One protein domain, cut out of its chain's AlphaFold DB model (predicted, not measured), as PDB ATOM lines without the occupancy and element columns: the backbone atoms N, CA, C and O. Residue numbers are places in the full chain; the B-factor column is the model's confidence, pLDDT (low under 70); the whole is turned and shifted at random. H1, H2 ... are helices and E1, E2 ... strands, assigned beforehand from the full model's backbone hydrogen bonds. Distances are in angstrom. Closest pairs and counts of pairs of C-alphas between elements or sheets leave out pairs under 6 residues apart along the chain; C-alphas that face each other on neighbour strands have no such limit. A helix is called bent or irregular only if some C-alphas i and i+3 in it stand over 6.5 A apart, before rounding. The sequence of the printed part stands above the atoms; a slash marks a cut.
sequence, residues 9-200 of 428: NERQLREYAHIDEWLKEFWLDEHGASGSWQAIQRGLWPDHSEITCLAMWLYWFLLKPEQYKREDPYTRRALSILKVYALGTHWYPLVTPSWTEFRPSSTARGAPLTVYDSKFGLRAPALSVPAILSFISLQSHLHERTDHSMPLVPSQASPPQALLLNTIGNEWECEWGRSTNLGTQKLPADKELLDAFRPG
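What this domain is: This is residues 9 to 200 of the 428 residues of an uncharacterized protein of Lentinula edodes (UniProt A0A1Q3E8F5). Two lobes lie side by side: a larger one of crossed helices, in which H2, H4, H6 and H5 touch in a ring with H3 and H1 at its rim, and a smaller one in which H8 packs on the strand hairpin E1 E2 and H9 crosses H8. Residues 161 to 167, mostly in H7, stick out from the body, as do residues 99 to 104. The printed part has 192 residues, with nine named helices and two named strands in the order H1 H2 H3 H4 H5 E1 E2 H6 H7 H8 H9; it is mostly helix, and its one sheet, E1 - E2, is antiparallel. The whole is compact, with a radius of gyration of the C-alphas of 17.7 A and spans of 51 by 42 by 35 A.

How they stand to each other: H1, residues 9 to 16, is close to but not clearly touching H2, residues 19 to 28; their closest C-alphas, of Leu 13 and Ile 19, are 5.7 A apart. H3, residues 36 to 41, and H2 touch only at the corner, and only just, with 3 pairs of C-alphas within 8 A, closest at Trp 27 and Ser 36, 6.6 A. H4, residues 50 to 62, touches H2 at a steep tilt of 57 degrees, closest at the C-alphas of Leu 23 and Tyr 59, 6.5 A. H5, residues 73 to 87, touches H2 about perpendicular, at 77 degrees, closest at the C-alphas of Leu 28 and Arg 77, 6.2 A. E1, residues 111 to 115, and E2, residues 118 to 122, form a hairpin; N 113 and O 120 are 2.8 A apart, within hydrogen-bond range. H6, residues 128 to 142, touches H5 at a steep tilt of 42 degrees, opposite ways, closest at the C-alphas of Ala 86 and Ile 132, 4.6 A. With residues 130 to 134 alone H6 touches H4, closest at the C-alphas of Trp 57 and Pro 130, 5.5 A. H7, residues 162 to 168, touches no helix. The closest C-alphas of E2 and H8, residues 173 to 183, are those of Gly 121 and Gly 183, 4.1 A. H9, residues 189 to 196, touches H8 at a steep tilt of 55 degrees, closest at the C-alphas of Gly 177 and Asp 195, 4.4 A. H4 and H8 are apart. Every O i to N i+4 pair is within hydrogen-bond range in H1, H2, H3, H4, H5, H6 and H8, against 2 of 3 in H7 and 2 of 4 in H9.

Where its parts are: H1 begins at C-alpha 9, (316.961, -184.937, 158.008). H4 is 18.2 A long, H5 21.0 A, H6 20.9 A and H8 15.4 A. H9 is irregular, but only just: C-alphas 190 and 193 are 6.6 A apart. It ends at C-alpha 196, (303.627, -197.843, 168.494).

The domain as a whole: The C-alphas farthest apart, of Arg 42 and Leu 163, are 52.0 A apart. The printed part has no cut. The links H5 to E1 and H6 to H7 are long. The mean pLDDT of the printed part is 85.2; residues 106 to 108, 145 to 149, 158 to 168 and 185 to 191 are under 70.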
ATOM      1  N   ASN A   9     318.076-185.490 158.775       77.94
ATOM      2  CA  ASN A   9     316.961-184.937 158.008       77.94
ATOM      3  C   ASN A   9     316.412-183.653 158.645       77.94
ATOM      4  O   ASN A   9     315.983-182.748 157.934       77.94
ATOM      5  N   GLU A  10     316.460-183.543 159.976       79.75
ATOM      6  CA  GLU A  10     316.064-182.319 160.674       79.75
ATOM      7  C   GLU A  10     316.939-181.136 160.246       79.75
ATOM      8  O   GLU A  10     316.408-180.071 159.931       79.75
ATOM      9  N   ARG A  11     318.264-181.328 160.157       80.31
ATOM     10  CA  ARG A  11     319.182-180.275 159.694       80.31
ATOM     11  C   ARG A  11     318.851-179.815 158.284       80.31
ATOM     12  O   ARG A  11     318.770-178.618 158.058       80.31
ATOM     13  N   GLN A  12     318.594-180.735 157.355       84.69
ATOM     14  CA  GLN A  12     318.201-180.360 155.991       84.69
ATOM     15  C   GLN A  12     316.908-179.534 155.979       84.69
ATOM     16  O   GLN A  12     316.827-178.506 155.309       84.69
ATOM     17  N   LEU A  13     315.906-179.943 156.757       87.62
ATOM     18  CA  LEU A  13     314.636-179.225 156.825       87.62
ATOM     19  C   LEU A  13     314.789-177.831 157.447       87.62
ATOM     20  O   LEU A  13     314.168-176.881 156.975       87.62
ATOM     21  N   ARG A  14     315.624-177.686 158.480       86.44
ATOM     22  CA  ARG A  14     315.853-176.394 159.137       86.44
ATOM     23  C   ARG A  14     316.790-175.482 158.352       86.44
ATOM     24  O   ARG A  14     316.431-174.344 158.088       86.44
ATOM     25  N   GLU A  15     317.982-175.965 158.013       87.00
ATOM     26  CA  GLU A  15     319.066-175.150 157.453       87.00
ATOM     27  C   GLU A  15     318.856-174.828 155.974       87.00
ATOM     28  O   GLU A  15     319.245-173.751 155.535       87.00
ATOM     29  N   TYR A  16     318.254-175.743 155.207       88.25
ATOM     30  CA  TYR A  16     318.037-175.541 153.773       88.25
ATOM     31  C   TYR A  16     316.595-175.147 153.453       88.25
ATOM     32  O   TYR A  16     316.366-174.212 152.693       88.25
ATOM     33  N   ALA A  17     315.611-175.853 154.020       89.94
ATOM     34  CA  ALA A  17     314.203-175.607 153.703       89.94
ATOM     35  C   ALA A  17     313.532-174.546 154.593       89.94
ATOM     36  O   ALA A  17     312.367-174.232 154.358       89.94
ATOM     37  N   HIS A  18     314.231-174.008 155.603       92.69
ATOM     38  CA  HIS A  18     313.710-172.993 156.530       92.69
ATOM     39  C   HIS A  18     312.335-173.352 157.118       92.69
ATOM     40  O   HIS A  18     311.471-172.497 157.321       92.69
ATOM     41  N   ILE A  19     312.120-174.639 157.417       93.31
ATOM     42  CA  ILE A  19     310.802-175.147 157.818       93.31
ATOM     43  C   ILE A  19     310.261-174.473 159.094       93.31
ATOM     44  O   ILE A  19     309.051-174.365 159.264       93.31
ATOM     45  N   ASP A  20     311.145-173.989 159.974       90.81
ATOM     46  CA  ASP A  20     310.789-173.248 161.189       90.81
ATOM     47  C   ASP A  20     310.022-171.956 160.861       90.81
ATOM     48  O   ASP A  20     309.010-171.641 161.492       90.81
ATOM     49  N   GLU A  21     310.504-171.205 159.871       92.31
ATOM     50  CA  GLU A  21     309.903-169.951 159.412       92.31
ATOM     51  C   GLU A  21     308.618-170.238 158.642       92.31
ATOM     52  O   GLU A  21     307.577-169.653 158.943       92.31
ATOM     53  N   TRP A  22     308.651-171.235 157.756       95.12
ATOM     54  CA  TRP A  22     307.467-171.664 157.020       95.12
ATOM     55  C   TRP A  22     306.334-172.120 157.949       95.12
ATOM     56  O   TRP A  22     305.181-171.763 157.727       95.12
ATOM     57  N   LEU A  23     306.625-172.864 159.025       95.56
ATOM     58  CA  LEU A  23     305.610-173.272 160.004       95.56
ATOM     59  C   LEU A  23     305.036-172.075 160.767       95.56
ATOM     60  O   LEU A  23     303.835-172.054 161.049       95.56
ATOM     61  N   LYS A  24     305.863-171.074 161.094       93.31
ATOM     62  CA  LYS A  24     305.380-169.825 161.700       93.31
ATOM     63  C   LYS A  24     304.450-169.088 160.747       93.31
ATOM     64  O   LYS A  24     303.387-168.673 161.183       93.31
ATOM     65  N   GLU A  25     304.779-168.978 159.466       94.88
ATOM     66  CA  GLU A  25     303.886-168.368 158.475       94.88
ATOM     67  C   GLU A  25     302.604-169.193 158.284       94.88
ATOM     68  O   GLU A  25     301.496-168.666 158.361       94.88
ATOM     69  N   PHE A  26     302.729-170.512 158.127       96.81
ATOM     70  CA  PHE A  26     301.609-171.434 157.942       96.81
ATOM     71  C   PHE A  26     300.558-171.303 159.054       96.81
ATOM     72  O   PHE A  26     299.357-171.218 158.771       96.81
ATOM     73  N   TRP A  27     301.000-171.276 160.316       96.25
ATOM     74  CA  TRP A  27     300.121-171.202 161.484       96.25
ATOM     75  C   TRP A  27     299.751-169.777 161.881       96.25
ATOM     76  O   TRP A  27     298.603-169.518 162.243       96.25
ATOM     77  N   LEU A  28     300.733-168.880 161.889       93.75
ATOM     78  CA  LEU A  28     300.658-167.595 162.569       93.75
ATOM     79  C   LEU A  28     300.540-166.421 161.607       93.75
ATOM     80  O   LEU A  28     300.354-165.323 162.102       93.75
ATOM     81  N   ASP A  29     300.640-166.566 160.289       92.94
ATOM     82  CA  ASP A  29     300.356-165.435 159.400       92.94
ATOM     83  C   ASP A  29     298.844-165.122 159.354       92.94
ATOM     84  O   ASP A  29     297.999-165.978 159.626       92.94
ATOM     85  N   GLU A  30     298.474-163.876 159.039       90.44
ATOM     86  CA  GLU A  30     297.062-163.480 158.922       90.44
ATOM     87  C   GLU A  30     296.341-164.205 157.774       90.44
ATOM     88  O   GLU A  30     295.151-164.527 157.873       90.44
ATOM     89  N   HIS A  31     297.087-164.517 156.717       92.69
ATOM     90  CA  HIS A  31     296.670-165.288 155.554       92.69
ATOM     91  C   HIS A  31     297.414-166.627 155.464       92.69
ATOM     92  O   HIS A  31     297.492-167.225 154.390       92.69
ATOM     93  N   GLY A  32     297.928-167.116 156.599       94.12
ATOM     94  CA  GLY A  32     298.635-168.388 156.690       94.12
ATOM     95  C   GLY A  32     297.792-169.549 156.167       94.12
ATOM     96  O   GLY A  32     296.587-169.634 156.420       94.12
ATOM     97  N   ALA A  33     298.432-170.473 155.450       95.81
ATOM     98  CA  ALA A  33     297.748-171.562 154.753       95.81
ATOM     99  C   ALA A  33     297.024-172.555 155.681       95.81
ATOM    100  O   ALA A  33     296.171-173.304 155.212       95.81
ATOM    101  N   SER A  34     297.297-172.542 156.994       96.38
ATOM    102  CA  SER A  34     296.484-173.295 157.957       96.38
ATOM    103  C   SER A  34     295.040-172.790 158.044       96.38
ATOM    104  O   SER A  34     294.165-173.517 158.503       96.38
ATOM    105  N   GLY A  35     294.793-171.518 157.700       96.00
ATOM    106  CA  GLY A  35     293.510-170.845 157.898       96.00
ATOM    107  C   GLY A  35     293.096-170.692 159.369       96.00
ATOM    108  O   GLY A  35     292.022-170.157 159.644       96.00
ATOM    109  N   SER A  36     293.924-171.130 160.325       95.81
ATOM    110  CA  SER A  36     293.537-171.275 161.735       95.81
ATOM    111  C   SER A  36     293.231-169.936 162.378       95.81
ATOM    112  O   SER A  36     292.187-169.767 163.007       95.81
ATOM    113  N   TRP A  37     294.123-168.961 162.193       94.75
ATOM    114  CA  TRP A  37     293.922-167.625 162.738       94.75
ATOM    115  C   TRP A  37     292.658-166.978 162.172       94.75
ATOM    116  O   TRP A  37     291.804-166.523 162.932       94.75
ATOM    117  N   GLN A  38     292.493-167.007 160.847       94.88
ATOM    118  CA  GLN A  38     291.331-166.435 160.172       94.88
ATOM    119  C   GLN A  38     290.017-167.103 160.605       94.88
ATOM    120  O   GLN A  38     289.033-166.402 160.845       94.88
ATOM    121  N   ALA A  39     289.992-168.433 160.726       95.62
ATOM    122  CA  ALA A  39     288.826-169.170 161.204       95.62
ATOM    123  C   ALA A  39     288.432-168.707 162.613       95.62
ATOM    124  O   ALA A  39     287.287-168.307 162.826       95.62
ATOM    125  N   ILE A  40     289.397-168.642 163.538       94.94
ATOM    126  CA  ILE A  40     289.127-168.221 164.915       94.94
ATOM    127  C   ILE A  40     288.609-166.778 164.972       94.94
ATOM    128  O   ILE A  40     287.629-166.517 165.669       94.94
ATOM    129  N   GLN A  41     289.206-165.852 164.211       93.19
ATOM    130  CA  GLN A  41     288.740-164.458 164.149       93.19
ATOM    131  C   GLN A  41     287.302-164.339 163.621       93.19
ATOM    132  O   GLN A  41     286.560-163.452 164.031       93.19
ATOM    133  N   ARG A  42     286.874-165.266 162.756       95.25
ATOM    134  CA  ARG A  42     285.492-165.363 162.255       95.25
ATOM    135  C   ARG A  42     284.551-166.132 163.192       95.25
ATOM    136  O   ARG A  42     283.392-166.332 162.847       95.25
ATOM    137  N   GLY A  43     285.029-166.577 164.356       95.00
ATOM    138  CA  GLY A  43     284.257-167.393 165.294       95.00
ATOM    139  C   GLY A  43     284.037-168.837 164.834       95.00
ATOM    140  O   GLY A  43     283.167-169.513 165.376       95.00
ATOM    141  N   LEU A  44     284.814-169.314 163.860       96.06
ATOM    142  CA  LEU A  44     284.742-170.669 163.318       96.06
ATOM    143  C   LEU A  44     285.856-171.535 163.901       96.06
ATOM    144  O   LEU A  44     286.999-171.091 164.015       96.06
ATOM    145  N   TRP A  45     285.536-172.784 164.231       95.62
ATOM    146  CA  TRP A  45     286.533-173.769 164.643       95.62
ATOM    147  C   TRP A  45     287.490-174.073 163.481       95.62
ATOM    148  O   TRP A  45     287.020-174.443 162.403       95.62
ATOM    149  N   PRO A  46     288.817-173.915 163.667       96.25
ATOM    150  CA  PRO A  46     289.803-174.305 162.665       96.25
ATOM    151  C   PRO A  46     289.665-175.751 162.197       96.25
ATOM    152  O   PRO A  46     289.286-176.633 162.975       96.25
ATOM    153  N   ASP A  47     290.052-175.986 160.946       92.81
ATOM    154  CA  ASP A  47     289.977-177.295 160.310       92.81
ATOM    155  C   ASP A  47     290.894-178.339 160.978       92.81
ATOM    156  O   ASP A  47     291.993-178.040 161.463       92.81
ATOM    157  N   HIS A  48     290.426-179.588 160.972       92.00
ATOM    158  CA  HIS A  48     291.165-180.768 161.406       92.00
ATOM    159  C   HIS A  48     291.339-181.709 160.207       92.00
ATOM    160  O   HIS A  48     290.523-182.601 159.960       92.00
ATOM    161  N   SER A  49     292.437-181.525 159.480       92.69
ATOM    162  CA  SER A  49     292.812-182.308 158.306       92.69
ATOM    163  C   SER A  49     294.172-182.976 158.497       92.69
ATOM    164  O   SER A  49     294.935-182.656 159.405       92.69
ATOM    165  N   GLU A  50     294.503-183.914 157.609       90.69
ATOM    166  CA  GLU A  50     295.821-184.568 157.578       90.69
ATOM    167  C   GLU A  50     296.966-183.539 157.525       90.69
ATOM    168  O   GLU A  50     297.994-183.719 158.178       90.69
ATOM    169  N   ILE A  51     296.763-182.434 156.793       93.81
ATOM    170  CA  ILE A  51     297.739-181.346 156.649       93.81
ATOM    171  C   ILE A  51     297.953-180.639 157.989       93.81
ATOM    172  O   ILE A  51     299.097-180.473 158.409       93.81
ATOM    173  N   THR A  52     296.877-180.253 158.688       95.75
ATOM    174  CA  THR A  52     296.993-179.574 159.988       95.75
ATOM    175  C   THR A  52     297.517-180.512 161.077       95.75
ATOM    176  O   THR A  52     298.296-180.077 161.927       95.75
ATOM    177  N   CYS A  53     297.205-181.811 161.007       95.06
ATOM    178  CA  CYS A  53     297.822-182.841 161.845       95.06
ATOM    179  C   CYS A  53     299.334-182.918 161.657       95.06
ATOM    180  O   CYS A  53     300.077-182.765 162.628       95.06
ATOM    181  N   LEU A  54     299.797-183.101 160.419       94.00
ATOM    182  CA  LEU A  54     301.225-183.160 160.124       94.00
ATOM    183  C   LEU A  54     301.934-181.866 160.543       94.00
ATOM    184  O   LEU A  54     302.951-181.917 161.230       94.00
ATOM    185  N   ALA A  55     301.377-180.708 160.188       96.00
ATOM    186  CA  ALA A  55     301.971-179.416 160.507       96.00
ATOM    187  C   ALA A  55     302.070-179.156 162.023       96.00
ATOM    188  O   ALA A  55     303.012-178.494 162.453       96.00
ATOM    189  N   MET A  56     301.149-179.675 162.848       97.31
ATOM    190  CA  MET A  56     301.192-179.484 164.305       97.31
ATOM    191  C   MET A  56     302.241-180.396 164.952       97.31
ATOM    192  O   MET A  56     302.942-179.976 165.869       97.31
ATOM    193  N   TRP A  57     302.400-181.622 164.445       95.19
ATOM    194  CA  TRP A  57     303.497-182.506 164.849       95.19
ATOM    195  C   TRP A  57     304.861-181.924 164.486       95.19
ATOM    196  O   TRP A  57     305.753-181.886 165.331       95.19
ATOM    197  N   LEU A  58     305.010-181.409 163.263       94.38
ATOM    198  CA  LEU A  58     306.225-180.711 162.843       94.38
ATOM    199  C   LEU A  58     306.485-179.477 163.712       94.38
ATOM    200  O   LEU A  58     307.614-179.267 164.143       94.38
ATOM    201  N   TYR A  59     305.442-178.704 164.026       95.31
ATOM    202  CA  TYR A  59     305.551-177.569 164.937       95.31
ATOM    203  C   TYR A  59     306.055-177.996 166.320       95.31
ATOM    204  O   TYR A  59     306.972-177.365 166.828       95.31
ATOM    205  N   TRP A  60     305.539-179.088 166.900       94.56
ATOM    206  CA  TRP A  60     306.033-179.623 168.175       94.56
ATOM    207  C   TRP A  60     307.501-180.060 168.106       94.56
ATOM    208  O   TRP A  60     308.300-179.637 168.941       94.56
ATOM    209  N   PHE A  61     307.875-180.860 167.101       91.06
ATOM    210  CA  PHE A  61     309.255-181.334 166.939       91.06
ATOM    211  C   PHE A  61     310.254-180.192 166.793       91.06
ATOM    212  O   PHE A  61     311.405-180.304 167.212       91.06
ATOM    213  N   LEU A  62     309.812-179.082 166.208       91.00
ATOM    214  CA  LEU A  62     310.687-177.983 165.856       91.00
ATOM    215  C   LEU A  62     310.559-176.763 166.776       91.00
ATOM    216  O   LEU A  62     311.352-175.825 166.645       91.00
ATOM    217  N   LEU A  63     309.621-176.803 167.730       92.38
ATOM    218  CA  LEU A  63     309.306-175.725 168.662       92.38
ATOM    219  C   LEU A  63     310.546-175.291 169.441       92.38
ATOM    220  O   LEU A  63     311.225-176.107 170.054       92.38
ATOM    221  N   LYS A  64     310.793-173.983 169.472       91.25
ATOM    222  CA  LYS A  64     311.854-173.334 170.249       91.25
ATOM    223  C   LYS A  64     311.226-172.279 171.155       91.25
ATOM    224  O   LYS A  64     311.026-171.152 170.693       91.25
ATOM    225  N   PRO A  65     310.822-172.629 172.394       91.00
ATOM    226  CA  PRO A  65     310.126-171.703 173.285       91.00
ATOM    227  C   PRO A  65     310.881-170.386 173.481       91.00
ATOM    228  O   PRO A  65     310.260-169.333 173.463       91.00
ATOM    229  N   GLU A  66     312.215-170.436 173.543       89.75
ATOM    230  CA  GLU A  66     313.111-169.286 173.705       89.75
ATOM    231  C   GLU A  66     313.019-168.226 172.595       89.75
ATOM    232  O   GLU A  66     313.468-167.094 172.776       89.75
ATOM    233  N   GLN A  67     312.434-168.563 171.442       90.50
ATOM    234  CA  GLN A  67     312.197-167.607 170.361       90.50
ATOM    235  C   GLN A  67     310.927-166.769 170.563       90.50
ATOM    236  O   GLN A  67     310.719-165.807 169.826       90.50
ATOM    237  N   TYR A  68     310.083-167.114 171.536       91.88
ATOM    238  CA  TYR A  68     308.808-166.455 171.783       91.88
ATOM    239  C   TYR A  68     308.898-165.527 172.992       91.88
ATOM    240  O   TYR A  68     309.210-165.947 174.103       91.88
ATOM    241  N   LYS A  69     308.568-164.250 172.784       92.06
ATOM    242  CA  LYS A  69     308.569-163.216 173.834       92.06
ATOM    243  C   LYS A  69     307.151-162.803 174.196       92.06
ATOM    244  O   LYS A  69     306.272-162.811 173.335       92.06
ATOM    245  N   ARG A  70     306.916-162.420 175.453       87.06
ATOM    246  CA  ARG A  70     305.573-162.109 175.979       87.06
ATOM    247  C   ARG A  70     304.916-160.930 175.251       87.06
ATOM    248  O   ARG A  70     303.703-160.933 175.052       87.06
ATOM    249  N   GLU A  71     305.709-159.953 174.830       88.31
ATOM    250  CA  GLU A  71     305.252-158.728 174.170       88.31
ATOM    251  C   GLU A  71     304.981-158.922 172.669       88.31
ATOM    252  O   GLU A  71     304.315-158.093 172.046       88.31
ATOM    253  N   ASP A  72     305.464-160.019 172.082       90.75
ATOM    254  CA  ASP A  72     305.379-160.263 170.646       90.75
ATOM    255  C   ASP A  72     303.942-160.656 170.226       90.75
ATOM    256  O   ASP A  72     303.366-161.617 170.761       90.75
ATOM    257  N   PRO A  73     303.314-159.939 169.271       89.06
ATOM    258  CA  PRO A  73     302.020-160.335 168.719       89.06
ATOM    259  C   PRO A  73     302.010-161.758 168.138       89.06
ATOM    260  O   PRO A  73     300.985-162.435 168.274       89.06
ATOM    261  N   TYR A  74     303.114-162.249 167.563       89.94
ATOM    262  CA  TYR A  74     303.197-163.621 167.047       89.94
ATOM    263  C   TYR A  74     303.099-164.655 168.170       89.94
ATOM    264  O   TYR A  74     302.376-165.640 168.033       89.94
ATOM    265  N   THR A  75     303.719-164.396 169.323       93.38
ATOM    266  CA  THR A  75     303.583-165.243 170.517       93.38
ATOM    267  C   THR A  75     302.143-165.322 171.003       93.38
ATOM    268  O   THR A  75     301.636-166.409 171.289       93.38
ATOM    269  N   ARG A  76     301.448-164.179 171.076       91.19
ATOM    270  CA  ARG A  76     300.033-164.152 171.483       91.19
ATOM    271  C   ARG A  76     299.164-164.948 170.517       91.19
ATOM    272  O   ARG A  76     298.285-165.691 170.957       91.19
ATOM    273  N   ARG A  77     299.429-164.831 169.216       93.31
ATOM    274  CA  ARG A  77     298.742-165.593 168.169       93.31
ATOM    275  C   ARG A  77     299.011-167.095 168.296       93.31
ATOM    276  O   ARG A  77     298.059-167.872 168.296       93.31
ATOM    277  N   ALA A  78     300.267-167.488 168.506       95.31
ATOM    278  CA  ALA A  78     300.663-168.880 168.713       95.31
ATOM    279  C   ALA A  78     299.949-169.497 169.917       95.31
ATOM    280  O   ALA A  78     299.263-170.507 169.770       95.31
ATOM    281  N   LEU A  79     300.010-168.852 171.089       93.69
ATOM    282  CA  LEU A  79     299.282-169.304 172.276       93.69
ATOM    283  C   LEU A  79     297.781-169.424 172.018       93.69
ATOM    284  O   LEU A  79     297.161-170.391 172.447       93.69
ATOM    285  N   SER A  80     297.200-168.457 171.312       93.44
ATOM    286  CA  SER A  80     295.768-168.431 171.025       93.44
ATOM    287  C   SER A  80     295.322-169.602 170.145       93.44
ATOM    288  O   SER A  80     294.278-170.194 170.407       93.44
ATOM    289  N   ILE A  81     296.113-169.958 169.129       95.88
ATOM    290  CA  ILE A  81     295.849-171.102 168.244       95.88
ATOM    291  C   ILE A  81     296.083-172.421 168.986       95.88
ATOM    292  O   ILE A  81     295.218-173.296 168.988       95.88
ATOM    293  N   LEU A  82     297.222-172.547 169.671       95.94
ATOM    294  CA  LEU A  82     297.579-173.746 170.429       95.94
ATOM    295  C   LEU A  82     296.545-174.055 171.513       95.94
ATOM    296  O   LEU A  82     296.123-175.199 171.651       95.94
ATOM    297  N   LYS A  83     296.071-173.029 172.228       93.75
ATOM    298  CA  LYS A  83     295.020-173.160 173.240       93.75
ATOM    299  C   LYS A  83     293.732-173.735 172.651       93.75
ATOM    300  O   LYS A  83     293.129-174.602 173.279       93.75
ATOM    301  N   VAL A  84     293.341-173.298 171.447       95.06
ATOM    302  CA  VAL A  84     292.150-173.798 170.740       95.06
ATOM    303  C   VAL A  84     292.265-175.281 170.419       95.06
ATOM    304  O   VAL A  84     291.370-176.048 170.765       95.06
ATOM    305  N   TYR A  85     293.386-175.707 169.847       95.38
ATOM    306  CA  TYR A  85     293.598-177.112 169.508       95.38
ATOM    307  C   TYR A  85     293.808-178.022 170.727       95.38
ATOM    308  O   TYR A  85     293.370-179.177 170.733       95.38
ATOM    309  N   ALA A  86     294.450-177.505 171.776       92.50
ATOM    310  CA  ALA A  86     294.728-178.250 172.995       92.50
ATOM    311  C   ALA A  86     293.444-178.487 173.816       92.50
ATOM    312  O   ALA A  86     293.096-179.637 174.112       92.50
ATOM    313  N   LEU A  87     292.705-177.410 174.123       89.62
ATOM    314  CA  LEU A  87     291.530-177.426 175.005       89.62
ATOM    315  C   LEU A  87     290.188-177.614 174.274       89.62
ATOM    316  O   LEU A  87     289.185-177.898 174.925       89.62
ATOM    317  N   GLY A  88     290.134-177.462 172.946       89.75
ATOM    318  CA  GLY A  88     288.921-177.591 172.123       89.75
ATOM    319  C   GLY A  88     288.464-179.038 171.946       89.75
ATOM    320  O   GLY A  88     288.439-179.578 170.845       89.75
ATOM    321  N   THR A  89     288.156-179.712 173.044       85.19
ATOM    322  CA  THR A  89     288.118-181.172 173.079       85.19
ATOM    323  C   THR A  89     286.903-181.826 172.441       85.19
ATOM    324  O   THR A  89     286.994-182.961 171.975       85.19
ATOM    325  N   HIS A  90     285.791-181.100 172.403       84.62
ATOM    326  CA  HIS A  90     284.562-181.471 171.711       84.62
ATOM    327  C   HIS A  90     284.718-181.416 170.184       84.62
ATOM    328  O   HIS A  90     283.926-182.033 169.479       84.62
ATOM    329  N   TRP A  91     285.731-180.698 169.681       90.19
ATOM    330  CA  TRP A  91     285.977-180.522 168.250       90.19
ATOM    331  C   TRP A  91     287.198-181.301 167.757       90.19
ATOM    332  O   TRP A  91     287.158-181.939 166.708       90.19
ATOM    333  N   TYR A  92     288.290-181.283 168.524       92.44
ATOM    334  CA  TYR A  92     289.544-181.920 168.134       92.44
ATOM    335  C   TYR A  92     289.699-183.271 168.823       92.44
ATOM    336  O   TYR A  92     289.826-183.295 170.051       92.44
ATOM    337  N   PRO A  93     289.701-184.394 168.087       90.69
ATOM    338  CA  PRO A  93     289.853-185.712 168.679       90.69
ATOM    339  C   PRO A  93     291.265-185.908 169.242       90.69
ATOM    340  O   PRO A  93     292.256-185.492 168.651       90.69
ATOM    341  N   LEU A  94     291.368-186.605 170.377       89.62
ATOM    342  CA  LEU A  94     292.668-187.004 170.928       89.62
ATOM    343  C   LEU A  94     293.325-188.120 170.103       89.62
ATOM    344  O   LEU A  94     294.547-188.224 170.049       89.62
ATOM    345  N   VAL A  95     292.502-188.984 169.509       88.81
ATOM    346  CA  VAL A  95     292.920-190.228 168.865       88.81
ATOM    347  C   VAL A  95     292.257-190.358 167.499       88.81
ATOM    348  O   VAL A  95     291.117-189.933 167.326       88.81
ATOM    349  N   THR A  96     292.966-190.944 166.535       83.31
ATOM    350  CA  THR A  96     292.450-191.127 165.172       83.31
ATOM    351  C   THR A  96     291.540-192.358 165.049       83.31
ATOM    352  O   THR A  96     290.461-192.226 164.471       83.31
ATOM    353  N   PRO A  97     291.897-193.550 165.581       86.19
ATOM    354  CA  PRO A  97     290.962-194.675 165.659       86.19
ATOM    355  C   PRO A  97     289.922-194.441 166.755       86.19
ATOM    356  O   PRO A  97     290.202-193.724 167.716       86.19
ATOM    357  N   SER A  98     288.763-195.105 166.673       86.50
ATOM    358  CA  SER A  98     287.747-194.988 167.726       86.50
ATOM    359  C   SER A  98     288.346-195.294 169.099       86.50
ATOM    360  O   SER A  98     288.980-196.331 169.294       86.50
ATOM    361  N   TRP A  99     288.145-194.400 170.066       87.50
ATOM    362  CA  TRP A  99     288.563-194.630 171.450       87.50
ATOM    363  C   TRP A  99     287.664-195.641 172.167       87.50
ATOM    364  O   TRP A  99     287.988-196.059 173.268       87.50
ATOM    365  N   THR A 100     286.512-196.011 171.606       88.88
ATOM    366  CA  THR A 100     285.611-196.984 172.241       88.88
ATOM    367  C   THR A 100     286.101-198.421 172.073       88.88
ATOM    368  O   THR A 100     285.660-199.307 172.799       88.88
ATOM    369  N   GLU A 101     287.018-198.656 171.131       88.88
ATOM    370  CA  GLU A 101     287.508-199.977 170.748       88.88
ATOM    371  C   GLU A 101     288.972-200.160 171.165       88.88
ATOM    372  O   GLU A 101     289.851-199.360 170.829       88.88
ATOM    373  N   PHE A 102     289.252-201.260 171.871       89.50
ATOM    374  CA  PHE A 102     290.626-201.640 172.215       89.50
ATOM    375  C   PHE A 102     291.399-202.177 171.007       89.50
ATOM    376  O   PHE A 102     292.610-202.035 170.932       89.50
ATOM    377  N   ARG A 103     290.708-202.800 170.050       87.25
ATOM    378  CA  ARG A 103     291.283-203.278 168.787       87.25
ATOM    379  C   ARG A 103     290.458-202.715 167.633       87.25
ATOM    380  O   ARG A 103     289.577-203.413 167.134       87.25
ATOM    381  N   PRO A 104     290.663-201.435 167.286       84.25
ATOM    382  CA  PRO A 104     289.866-200.777 166.272       84.25
ATOM    383  C   PRO A 104     290.089-201.414 164.903       84.25
ATOM    384  O   PRO A 104     291.212-201.760 164.537       84.25
ATOM    385  N   SER A 105     289.020-201.535 164.120       70.44
ATOM    386  CA  SER A 105     289.149-201.957 162.722       70.44
ATOM    387  C   SER A 105     289.834-200.848 161.915       70.44
ATOM    388  O   SER A 105     289.386-199.699 161.940       70.44
ATOM    389  N   SER A 106     290.916-201.163 161.195       66.06
ATOM    390  CA  SER A 106     291.597-200.187 160.330       66.06
ATOM    391  C   SER A 106     290.667-199.775 159.182       66.06
ATOM    392  O   SER A 106     290.415-200.548 158.259       66.06
ATOM    393  N   THR A 107     290.091-198.572 159.264       57.41
ATOM    394  CA  THR A 107     289.083-198.085 158.302       57.41
ATOM    395  C   THR A 107     289.636-197.093 157.280       57.41
ATOM    396  O   THR A 107     289.034-196.919 156.223       57.41
ATOM    397  N   ALA A 108     290.784-196.465 157.539       65.62
ATOM    398  CA  ALA A 108     291.306-195.383 156.709       65.62
ATOM    399  C   ALA A 108     292.638-195.756 156.053       65.62
ATOM    400  O   ALA A 108     293.561-196.223 156.711       65.62
ATOM    401  N   ARG A 109     292.739-195.528 154.741       73.62
ATOM    402  CA  ARG A 109     293.974-195.731 153.979       73.62
ATOM    403  C   ARG A 109     294.857-194.489 154.124       73.62
ATOM    404  O   ARG A 109     294.415-193.400 153.769       73.62
ATOM    405  N   GLY A 110     296.077-194.661 154.632       81.69
ATOM    406  CA  GLY A 110     297.076-193.591 154.680       81.69
ATOM    407  C   GLY A 110     297.622-193.226 153.296       81.69
ATOM    408  O   GLY A 110     297.381-193.928 152.308       81.69
ATOM    409  N   ALA A 111     298.389-192.139 153.229       84.62
ATOM    410  CA  ALA A 111     299.117-191.747 152.030       84.62
ATOM    411  C   ALA A 111     300.120-192.853 151.644       84.62
ATOM    412  O   ALA A 111     300.901-193.279 152.498       84.62
ATOM    413  N   PRO A 112     300.108-193.353 150.396       85.62
ATOM    414  CA  PRO A 112     300.991-194.439 149.994       85.62
ATOM    415  C   PRO A 112     302.445-193.961 149.965       85.62
ATOM    416  O   PRO A 112     302.765-192.964 149.322       85.62
ATOM    417  N   LEU A 113     303.330-194.710 150.616       82.94
ATOM    418  CA  LEU A 113     304.768-194.489 150.606       82.94
ATOM    419  C   LEU A 113     305.492-195.798 150.269       82.94
ATOM    420  O   LEU A 113     305.073-196.884 150.669       82.94
ATOM    421  N   THR A 114     306.567-195.689 149.490       80.94
ATOM    422  CA  THR A 114     307.473-196.801 149.187       80.94
ATOM    423  C   THR A 114     308.853-196.461 149.740       80.94
ATOM    424  O   THR A 114     309.436-195.466 149.317       80.94
ATOM    425  N   VAL A 115     309.368-197.264 150.674       73.50
ATOM    426  CA  VAL A 115     310.738-197.142 151.211       73.50
ATOM    427  C   VAL A 115     311.413-198.503 151.125       73.50
ATOM    428  O   VAL A 115     310.849-199.488 151.595       73.50
ATOM    429  N   TYR A 116     312.593-198.551 150.497       71.81
ATOM    430  CA  TYR A 116     313.393-199.770 150.289       71.81
ATOM    431  C   TYR A 116     312.533-200.980 149.866       71.81
ATOM    432  O   TYR A 116     312.505-202.007 150.539       71.81
ATOM    433  N   ASP A 117     311.752-200.808 148.792       74.56
ATOM    434  CA  ASP A 117     310.801-201.781 148.217       74.56
ATOM    435  C   ASP A 117     309.590-202.177 149.087       74.56
ATOM    436  O   ASP A 117     308.679-202.865 148.618       74.56
ATOM    437  N   SER A 118     309.498-201.674 150.318       76.00
ATOM    438  CA  SER A 118     308.340-201.859 151.195       76.00
ATOM    439  C   SER A 118     307.278-200.797 150.924       76.00
ATOM    440  O   SER A 118     307.569-199.602 150.918       76.00
ATOM    441  N   LYS A 119     306.026-201.224 150.724       80.06
ATOM    442  CA  LYS A 119     304.868-200.336 150.530       80.06
ATOM    443  C   LYS A 119     304.062-200.231 151.815       80.06
ATOM    444  O   LYS A 119     303.566-201.240 152.309       80.06
ATOM    445  N   PHE A 120     303.877-199.017 152.306       82.44
ATOM    446  CA  PHE A 120     303.098-198.736 153.509       82.44
ATOM    447  C   PHE A 120     302.224-197.506 153.309       82.44
ATOM    448  O   PHE A 120     302.424-196.717 152.385       82.44
ATOM    449  N   GLY A 121     301.207-197.372 154.155       85.94
ATOM    450  CA  GLY A 121     300.446-196.137 154.267       85.94
ATOM    451  C   GLY A 121     300.980-195.319 155.433       85.94
ATOM    452  O   GLY A 121     301.223-195.869 156.506       85.94
ATOM    453  N   LEU A 122     301.131-194.014 155.241       86.31
ATOM    454  CA  LEU A 122     301.435-193.072 156.311       86.31
ATOM    455  C   LEU A 122     300.215-192.237 156.656       86.31
ATOM    456  O   LEU A 122     299.516-191.744 155.771       86.31
ATOM    457  N   ARG A 123     299.996-192.043 157.954       88.44
ATOM    458  CA  ARG A 123     298.958-191.157 158.458       88.44
ATOM    459  C   ARG A 123     299.452-190.395 159.676       88.44
ATOM    460  O   ARG A 123     299.950-191.004 160.617       88.44
ATOM    461  N   ALA A 124     299.287-189.074 159.674       90.06
ATOM    462  CA  ALA A 124     299.633-188.267 160.838       90.06
ATOM    463  C   ALA A 124     298.673-188.582 162.008       90.06
ATOM    464  O   ALA A 124     297.451-188.612 161.806       90.06
ATOM    465  N   PRO A 125     299.177-188.793 163.239       91.81
ATOM    466  CA  PRO A 125     298.322-188.886 164.417       91.81
ATOM    467  C   PRO A 125     297.567-187.570 164.653       91.81
ATOM    468  O   PRO A 125     297.993-186.508 164.196       91.81
ATOM    469  N   ALA A 126     296.467-187.628 165.405       93.25
ATOM    470  CA  ALA A 126     295.661-186.449 165.714       93.25
ATOM    471  C   ALA A 126     296.488-185.299 166.327       93.25
ATOM    472  O   ALA A 126     297.378-185.516 167.154       93.25
ATOM    473  N   LEU A 127     296.156-184.063 165.946       95.62
ATOM    474  CA  LEU A 127     296.908-182.856 166.322       95.62
ATOM    475  C   LEU A 127     296.811-182.473 167.802       95.62
ATOM    476  O   LEU A 127     297.563-181.617 168.266       95.62
ATOM    477  N   SER A 128     295.878-183.055 168.561       94.50
ATOM    478  CA  SER A 128     295.618-182.611 169.933       94.50
ATOM    479  C   SER A 128     296.804-182.836 170.863       94.50
ATOM    480  O   SER A 128     297.096-181.961 171.669       94.50
ATOM    481  N   VAL A 129     297.514-183.961 170.754       94.75
ATOM    482  CA  VAL A 129     298.688-184.232 171.601       94.75
ATOM    483  C   VAL A 129     299.839-183.247 171.360       94.75
ATOM    484  O   VAL A 129     300.250-182.605 172.330       94.75
ATOM    485  N   PRO A 130     300.335-183.041 170.124       95.81
ATOM    486  CA  PRO A 130     301.390-182.055 169.893       95.81
ATOM    487  C   PRO A 130     300.929-180.623 170.203       95.81
ATOM    488  O   PRO A 130     301.740-179.818 170.659       95.81
ATOM    489  N   ALA A 131     299.635-180.304 170.050       96.38
ATOM    490  CA  ALA A 131     299.087-179.016 170.476       96.38
ATOM    491  C   ALA A 131     299.105-178.839 172.005       96.38
ATOM    492  O   ALA A 131     299.479-177.768 172.475       96.38
ATOM    493  N   ILE A 132     298.744-179.871 172.783       94.19
ATOM    494  CA  ILE A 132     298.814-179.863 174.257       94.19
ATOM    495  C   ILE A 132     300.251-179.621 174.716       94.19
ATOM    496  O   ILE A 132     300.494-178.717 175.516       94.19
ATOM    497  N   LEU A 133     301.189-180.404 174.181       94.00
ATOM    498  CA  LEU A 133     302.609-180.301 174.506       94.00
ATOM    499  C   LEU A 133     303.147-178.904 174.172       94.00
ATOM    500  O   LEU A 133     303.671-178.214 175.044       94.00
ATOM    501  N   SER A 134     302.901-178.432 172.947       95.19
ATOM    502  CA  SER A 134     303.329-177.103 172.496       95.19
ATOM    503  C   SER A 134     302.717-175.975 173.329       95.19
ATOM    504  O   SER A 134     303.415-175.028 173.691       95.19
ATOM    505  N   PHE A 135     301.422-176.068 173.652       93.81
ATOM    506  CA  PHE A 135     300.720-175.077 174.467       93.81
ATOM    507  C   PHE A 135     301.330-174.979 175.865       93.81
ATOM    508  O   PHE A 135     301.668-173.881 176.302       93.81
ATOM    509  N   ILE A 136     301.502-176.111 176.553       90.00
ATOM    510  CA  ILE A 136     302.024-176.139 177.923       90.00
ATOM    511  C   ILE A 136     303.481-175.677 177.958       90.00
ATOM    512  O   ILE A 136     303.830-174.875 178.828       90.00
ATOM    513  N   SER A 137     304.319-176.126 177.020       90.25
ATOM    514  CA  SER A 137     305.722-175.708 176.946       90.25
ATOM    515  C   SER A 137     305.845-174.203 176.721       90.25
ATOM    516  O   SER A 137     306.564-173.528 177.459       90.25
ATOM    517  N   LEU A 138     305.091-173.652 175.764       91.38
ATOM    518  CA  LEU A 138     305.128-172.222 175.464       91.38
ATOM    519  C   LEU A 138     304.537-171.383 176.605       91.38
ATOM    520  O   LEU A 138     305.126-170.385 177.017       91.38
ATOM    521  N   GLN A 139     303.393-171.795 177.157       89.00
ATOM    522  CA  GLN A 139     302.767-171.103 178.280       89.00
ATOM    523  C   GLN A 139     303.691-171.083 179.501       89.00
ATOM    524  O   GLN A 139     303.829-170.036 180.132       89.00
ATOM    525  N   SER A 140     304.333-172.203 179.828       86.19
ATOM    526  CA  SER A 140     305.230-172.295 180.985       86.19
ATOM    527  C   SER A 140     306.484-171.441 180.801       86.19
ATOM    528  O   SER A 140     306.847-170.714 181.727       86.19
ATOM    529  N   HIS A 141     307.070-171.442 179.596       87.00
ATOM    530  CA  HIS A 141     308.206-170.582 179.253       87.00
ATOM    531  C   HIS A 141     307.881-169.100 179.494       87.00
ATOM    532  O   HIS A 141     308.616-168.394 180.179       87.00
ATOM    533  N   LEU A 142     306.723-168.645 179.013       86.75
ATOM    534  CA  LEU A 142     306.313-167.243 179.109       86.75
ATOM    535  C   LEU A 142     305.918-166.796 180.514       86.75
ATOM    536  O   LEU A 142     305.841-165.593 180.751       86.75
ATOM    537  N   HIS A 143     305.635-167.720 181.434       81.81
ATOM    538  CA  HIS A 143     305.373-167.407 182.841       81.81
ATOM    539  C   HIS A 143     306.637-167.488 183.712       81.81
ATOM    540  O   HIS A 143     306.508-167.378 184.927       81.81
ATOM    541  N   GLU A 144     307.823-167.678 183.112       70.19
ATOM    542  CA  GLU A 144     309.111-167.812 183.818       70.19
ATOM    543  C   GLU A 144     309.066-168.858 184.941       70.19
ATOM    544  O   GLU A 144     309.720-168.735 185.976       70.19
ATOM    545  N   ARG A 145     308.257-169.910 184.766       63.50
ATOM    546  CA  ARG A 145     308.170-170.974 185.762       63.50
ATOM    547  C   ARG A 145     309.445-171.808 185.696       63.50
ATOM    548  O   ARG A 145     309.601-172.632 184.805       63.50
ATOM    549  N   THR A 146     310.336-171.591 186.657       51.88
ATOM    550  CA  THR A 146     311.570-172.368 186.859       51.88
ATOM    551  C   THR A 146     311.340-173.679 187.607       51.88
ATOM    552  O   THR A 146     312.262-174.477 187.751       51.88
ATOM    553  N   ASP A 147     310.125-173.908 188.105       52.97
ATOM    554  CA  ASP A 147     309.766-175.168 188.739       52.97
ATOM    555  C   ASP A 147     309.832-176.279 187.690       52.97
ATOM    556  O   ASP A 147     309.186-176.169 186.649       52.97
ATOM    557  N   HIS A 148     310.582-177.343 187.991       50.88
ATOM    558  CA  HIS A 148     310.926-178.515 187.164       50.88
ATOM    559  C   HIS A 148     309.752-179.301 186.534       50.88
ATOM    560  O   HIS A 148     309.917-180.417 186.058       50.88
ATOM    561  N   SER A 149     308.550-178.737 186.510       58.22
ATOM    562  CA  SER A 149     307.326-179.325 185.997       58.22
ATOM    563  C   SER A 149     307.044-178.919 184.539       58.22
ATOM    564  O   SER A 149     305.914-178.522 184.251       58.22
ATOM    565  N   MET A 150     308.009-179.005 183.615       70.44
ATOM    566  CA  MET A 150     307.815-178.634 182.198       70.44
ATOM    567  C   MET A 150     307.967-179.824 181.239       70.44
ATOM    568  O   MET A 150     308.893-180.613 181.429       70.44
ATOM    569  N   PRO A 151     307.124-179.932 180.185       76.44
ATOM    570  CA  PRO A 151     307.363-180.891 179.118       76.44
ATOM    571  C   PRO A 151     308.713-180.616 178.475       76.44
ATOM    572  O   PRO A 151     309.009-179.466 178.125       76.44
ATOM    573  N   LEU A 152     309.510-181.666 178.302       80.31
ATOM    574  CA  LEU A 152     310.797-181.553 177.637       80.31
ATOM    575  C   LEU A 152     310.549-181.371 176.141       80.31
ATOM    576  O   LEU A 152     310.076-182.284 175.464       80.31
ATOM    577  N   VAL A 153     310.829-180.167 175.644       84.75
ATOM    578  CA  VAL A 153     310.688-179.845 174.223       84.75
ATOM    579  C   VAL A 153     311.835-180.499 173.450       84.75
ATOM    580  O   VAL A 153     312.980-180.401 173.896       84.75
ATOM    581  N   PRO A 154     311.575-181.111 172.278       84.69
ATOM    582  CA  PRO A 154     312.598-181.792 171.484       84.69
ATOM    583  C   PRO A 154     313.851-180.957 171.203       84.69
ATOM    584  O   PRO A 154     314.963-181.462 171.301       84.69
ATOM    585  N   SER A 155     313.683-179.662 170.927       79.12
ATOM    586  CA  SER A 155     314.786-178.730 170.650       79.12
ATOM    587  C   SER A 155     315.741-178.501 171.828       79.12
ATOM    588  O   SER A 155     316.860-178.036 171.622       79.12
ATOM    589  N   GLN A 156     315.309-178.816 173.051       80.06
ATOM    590  CA  GLN A 156     316.070-178.645 174.290       80.06
ATOM    591  C   GLN A 156     316.554-179.988 174.858       80.06
ATOM    592  O   GLN A 156     317.276-180.020 175.857       80.06
ATOM    593  N   ALA A 157     316.157-181.103 174.241       77.56
ATOM    594  CA  ALA A 157     316.538-182.430 174.676       77.56
ATOM    595  C   ALA A 157     318.018-182.705 174.382       77.56
ATOM    596  O   ALA A 157     318.549-182.365 173.323       77.56
ATOM    597  N   SER A 158     318.698-183.349 175.329       69.06
ATOM    598  CA  SER A 158     320.070-183.803 175.104       69.06
ATOM    599  C   SER A 158     320.074-185.005 174.156       69.06
ATOM    600  O   SER A 158     319.199-185.869 174.282       69.06
ATOM    601  N   PRO A 159     321.051-185.104 173.236       67.38
ATOM    602  CA  PRO A 159     321.170-186.279 172.390       67.38
ATOM    603  C   PRO A 159     321.378-187.527 173.263       67.38
ATOM    604  O   PRO A 159     322.101-187.465 174.268       67.38
ATOM    605  N   PRO A 160     320.753-188.661 172.910       65.75
ATOM    606  CA  PRO A 160     320.899-189.889 173.672       65.75
ATOM    607  C   PRO A 160     322.353-190.372 173.639       65.75
ATOM    608  O   PRO A 160     323.057-190.255 172.635       65.75
ATOM    609  N   GLN A 161     322.821-190.934 174.755       67.25
ATOM    610  CA  GLN A 161     324.125-191.594 174.791       67.25
ATOM    611  C   GLN A 161     324.107-192.820 173.865       67.25
ATOM    612  O   GLN A 161     323.121-193.550 173.833       67.25
ATOM    613  N   ALA A 162     325.214-193.103 173.170       64.75
ATOM    614  CA  ALA A 162     325.295-194.209 172.207       64.75
ATOM    615  C   ALA A 162     324.898-195.585 172.790       64.75
ATOM    616  O   ALA A 162     324.309-196.413 172.101       64.75
ATOM    617  N   LEU A 163     325.167-195.820 174.080       61.62
ATOM    618  CA  LEU A 163     324.748-197.041 174.783       61.62
ATOM    619  C   LEU A 163     323.221-197.149 174.938       61.62
ATOM    620  O   LEU A 163     322.675-198.252 174.901       61.62
ATOM    621  N   LEU A 164     322.534-196.014 175.097       62.75
ATOM    622  CA  LEU A 164     321.077-195.963 175.179       62.75
ATOM    623  C   LEU A 164     320.451-196.219 173.812       62.75
ATOM    624  O   LEU A 164     319.514-196.997 173.763       62.75
ATOM    625  N   LEU A 165     321.014-195.700 172.717       64.31
ATOM    626  CA  LEU A 165     320.517-195.977 171.358       64.31
ATOM    627  C   LEU A 165     320.460-197.482 171.052       64.31
ATOM    628  O   LEU A 165     319.449-197.973 170.562       64.31
ATOM    629  N   ASN A 166     321.495-198.236 171.440       60.66
ATOM    630  CA  ASN A 166     321.538-199.692 171.242       60.66
ATOM    631  C   ASN A 166     320.479-200.464 172.050       60.66
ATOM    632  O   ASN A 166     320.193-201.617 171.739       60.66
ATOM    633  N   THR A 167     319.934-199.857 173.107       62.38
ATOM    634  CA  THR A 167     318.980-200.501 174.027       62.38
ATOM    635  C   THR A 167     317.558-199.963 173.841       62.38
ATOM    636  O   THR A 167     316.578-200.668 174.087       62.38
ATOM    637  N   ILE A 168     317.441-198.690 173.455       65.38
ATOM    638  CA  ILE A 168     316.215-197.893 173.441       65.38
ATOM    639  C   ILE A 168     315.679-197.616 172.040       65.38
ATOM    640  O   ILE A 168     314.478-197.395 171.903       65.38
ATOM    641  N   GLY A 169     316.510-197.745 171.008       72.38
ATOM    642  CA  GLY A 169     316.120-197.394 169.648       72.38
ATOM    643  C   GLY A 169     316.182-195.886 169.425       72.38
ATOM    644  O   GLY A 169     316.828-195.161 170.181       72.38
ATOM    645  N   ASN A 170     315.544-195.400 168.361       80.44
ATOM    646  CA  ASN A 170     315.536-193.970 168.032       80.44
ATOM    647  C   ASN A 170     314.482-193.224 168.875       80.44
ATOM    648  O   ASN A 170     313.480-193.807 169.281       80.44
ATOM    649  N   GLU A 171     314.674-191.925 169.128       84.00
ATOM    650  CA  GLU A 171     313.758-191.102 169.935       84.00
ATOM    651  C   GLU A 171     312.316-191.140 169.424       84.00
ATOM    652  O   GLU A 171     311.395-191.217 170.229       84.00
ATOM    653  N   TRP A 172     312.145-191.111 168.100       87.44
ATOM    654  CA  TRP A 172     310.850-190.958 167.429       87.44
ATOM    655  C   TRP A 172     310.348-192.235 166.752       87.44
ATOM    656  O   TRP A 172     309.496-192.192 165.860       87.44
ATOM    657  N   GLU A 173     310.916-193.381 167.127       86.81
ATOM    658  CA  GLU A 173     310.579-194.670 166.524       86.81
ATOM    659  C   GLU A 173     309.115-195.045 166.778       86.81
ATOM    660  O   GLU A 173     308.423-195.470 165.854       86.81
ATOM    661  N   CYS A 174     308.602-194.780 167.986       89.38
ATOM    662  CA  CYS A 174     307.212-195.075 168.321       89.38
ATOM    663  C   CYS A 174     306.211-194.161 167.597       89.38
ATOM    664  O   CYS A 174     305.098-194.571 167.275       89.38
ATOM    665  N   GLU A 175     306.576-192.915 167.305       90.06
ATOM    666  CA  GLU A 175     305.776-191.970 166.520       90.06
ATOM    667  C   GLU A 175     305.741-192.371 165.048       90.06
ATOM    668  O   GLU A 175     304.695-192.261 164.396       90.06
ATOM    669  N   TRP A 176     306.873-192.854 164.531       87.75
ATOM    670  CA  TRP A 176     306.950-193.429 163.196       87.75
ATOM    671  C   TRP A 176     306.062-194.667 163.083       87.75
ATOM    672  O   TRP A 176     305.173-194.686 162.232       87.75
ATOM    673  N   GLY A 177     306.231-195.638 163.984       87.44
ATOM    674  CA  GLY A 177     305.431-196.860 164.003       87.44
ATOM    675  C   GLY A 177     303.941-196.583 164.204       87.44
ATOM    676  O   GLY A 177     303.094-197.089 163.478       87.44
ATOM    677  N   ARG A 178     303.575-195.644 165.079       89.19
ATOM    678  CA  ARG A 178     302.188-195.163 165.195       89.19
ATOM    679  C   ARG A 178     301.649-194.628 163.864       89.19
ATOM    680  O   ARG A 178     300.512-194.920 163.503       89.19
ATOM    681  N   SER A 179     302.443-193.864 163.119       88.69
ATOM    682  CA  SER A 179     302.022-193.281 161.838       88.69
ATOM    683  C   SER A 179     301.866-194.329 160.730       88.69
ATOM    684  O   SER A 179     300.949-194.228 159.908       88.69
ATOM    685  N   THR A 180     302.731-195.347 160.704       86.31
ATOM    686  CA  THR A 180     302.640-196.472 159.761       86.31
ATOM    687  C   THR A 180     301.485-197.407 160.113       86.31
ATOM    688  O   THR A 180     300.744-197.812 159.214       86.31
ATOM    689  N   ASN A 181     301.265-197.688 161.402       85.94
ATOM    690  CA  ASN A 181     300.151-198.501 161.893       85.94
ATOM    691  C   ASN A 181     298.799-197.866 161.562       85.94
ATOM    692  O   ASN A 181     297.882-198.546 161.109       85.94
ATOM    693  N   LEU A 182     298.679-196.546 161.731       85.81
ATOM    694  CA  LEU A 182     297.455-195.812 161.403       85.81
ATOM    695  C   LEU A 182     297.180-195.726 159.896       85.81
ATOM    696  O   LEU A 182     296.025-195.566 159.500       85.81
ATOM    697  N   GLY A 183     298.219-195.773 159.059       83.50
ATOM    698  CA  GLY A 183     298.082-195.675 157.607       83.50
ATOM    699  C   GLY A 183     297.958-197.022 156.888       83.50
ATOM    700  O   GLY A 183     297.459-197.062 155.757       83.50
ATOM    701  N   THR A 184     298.381-198.119 157.521       80.44
ATOM    702  CA  THR A 184     298.454-199.460 156.921       80.44
ATOM    703  C   THR A 184     297.297-200.345 157.398       80.44
ATOM    704  O   THR A 184     296.966-200.393 158.576       80.44
ATOM    705  N   GLN A 185     296.645-201.066 156.479       66.31
ATOM    706  CA  GLN A 185     295.401-201.793 156.788       66.31
ATOM    707  C   GLN A 185     295.585-203.084 157.596       66.31
ATOM    708  O   GLN A 185     294.642-203.517 158.255       66.31
ATOM    709  N   LYS A 186     296.754-203.729 157.520       63.97
ATOM    710  CA  LYS A 186     297.057-204.963 158.255       63.97
ATOM    711  C   LYS A 186     298.540-205.022 158.575       63.97
ATOM    712  O   LYS A 186     299.342-205.263 157.674       63.97
ATOM    713  N   LEU A 187     298.883-204.840 159.842       62.09
ATOM    714  CA  LEU A 187     300.185-205.233 160.353       62.09
ATOM    715  C   LEU A 187     300.055-206.567 161.094       62.09
ATOM    716  O   LEU A 187     298.967-206.919 161.556       62.09
ATOM    717  N   PRO A 188     301.132-207.360 161.172       63.41
ATOM    718  CA  PRO A 188     301.173-208.502 162.072       63.41
ATOM    719  C   PRO A 188     300.905-208.045 163.516       63.41
ATOM    720  O   PRO A 188     301.460-207.039 163.959       63.41
ATOM    721  N   ALA A 189     300.072-208.778 164.262       63.84
ATOM    722  CA  ALA A 189     299.682-208.420 165.635       63.84
ATOM    723  C   ALA A 189     300.873-208.338 166.621       63.84
ATOM    724  O   ALA A 189     300.734-207.862 167.741       63.84
ATOM    725  N   ASP A 190     302.031-208.879 166.243       58.66
ATOM    726  CA  ASP A 190     303.336-208.782 166.914       58.66
ATOM    727  C   ASP A 190     303.963-207.407 166.779       58.66
ATOM    728  O   ASP A 190     304.571-206.928 167.731       58.66
ATOM    729  N   LYS A 191     303.801-206.780 165.616       64.00
ATOM    730  CA  LYS A 191     304.438-205.506 165.298       64.00
ATOM    731  C   LYS A 191     303.620-204.315 165.763       64.00
ATOM    732  O   LYS A 191     304.188-203.318 166.179       64.00
ATOM    733  N   GLU A 192     302.293-204.447 165.782       73.00
ATOM    734  CA  GLU A 192     301.388-203.355 166.157       73.00
ATOM    735  C   GLU A 192     301.771-202.689 167.491       73.00
ATOM    736  O   GLU A 192     301.945-201.472 167.534       73.00
ATOM    737  N   LEU A 193     301.965-203.482 168.553       80.19
ATOM    738  CA  LEU A 193     302.292-202.951 169.879       80.19
ATOM    739  C   LEU A 193     303.713-202.386 169.949       80.19
ATOM    740  O   LEU A 193     303.885-201.271 170.431       80.19
ATOM    741  N   LEU A 194     304.706-203.150 169.483       75.06
ATOM    742  CA  LEU A 194     306.123-202.793 169.606       75.06
ATOM    743  C   LEU A 194     306.487-201.560 168.771       75.06
ATOM    744  O   LEU A 194     307.301-200.750 169.206       75.06
ATOM    745  N   ASP A 195     305.841-201.387 167.618       83.94
ATOM    746  CA  ASP A 195     306.096-200.252 166.736       83.94
ATOM    747  C   ASP A 195     305.462-198.963 167.286       83.94
ATOM    748  O   ASP A 195     305.992-197.879 167.071       83.94
ATOM    749  N   ALA A 196     304.334-199.034 168.003       87.75
ATOM    750  CA  ALA A 196     303.627-197.843 168.494       87.75
ATOM    751  C   ALA A 196     303.901-197.497 169.967       87.75
ATOM    752  O   ALA A 196     303.560-196.397 170.417       87.75
ATOM    753  N   PHE A 197     304.471-198.424 170.734       90.81
ATOM    754  CA  PHE A 197     304.781-198.240 172.145       90.81
ATOM    755  C   PHE A 197     305.972-199.103 172.557       90.81
ATOM    756  O   PHE A 197     306.015-200.299 172.281       90.81
ATOM    757  N   ARG A 198     306.906-198.510 173.298       89.94
ATOM    758  CA  ARG A 198     308.101-199.204 173.767       89.94
ATOM    759  C   ARG A 198     307.873-199.853 175.140       89.94
ATOM    760  O   ARG A 198     307.749-199.123 176.119       89.94
ATOM    761  N   PRO A 199     307.878-201.194 175.266       90.19
ATOM    762  CA  PRO A 199     307.671-201.840 176.559       90.19
ATOM    763  C   PRO A 199     308.719-201.430 177.603       90.19
ATOM    764  O   PRO A 199     309.920-201.394 177.332       90.19
ATOM    765  N   GLY A 200     308.254-201.154 178.816       89.06
ATOM    766  CA  GLY A 200     309.036-200.714 179.968       89.06
ATOM    767  C   GLY A 200     309.231-199.200 180.053       89.06
ATOM    768  O   GLY A 200     309.821-198.737 181.026       89.06
TER     769      GLY A 200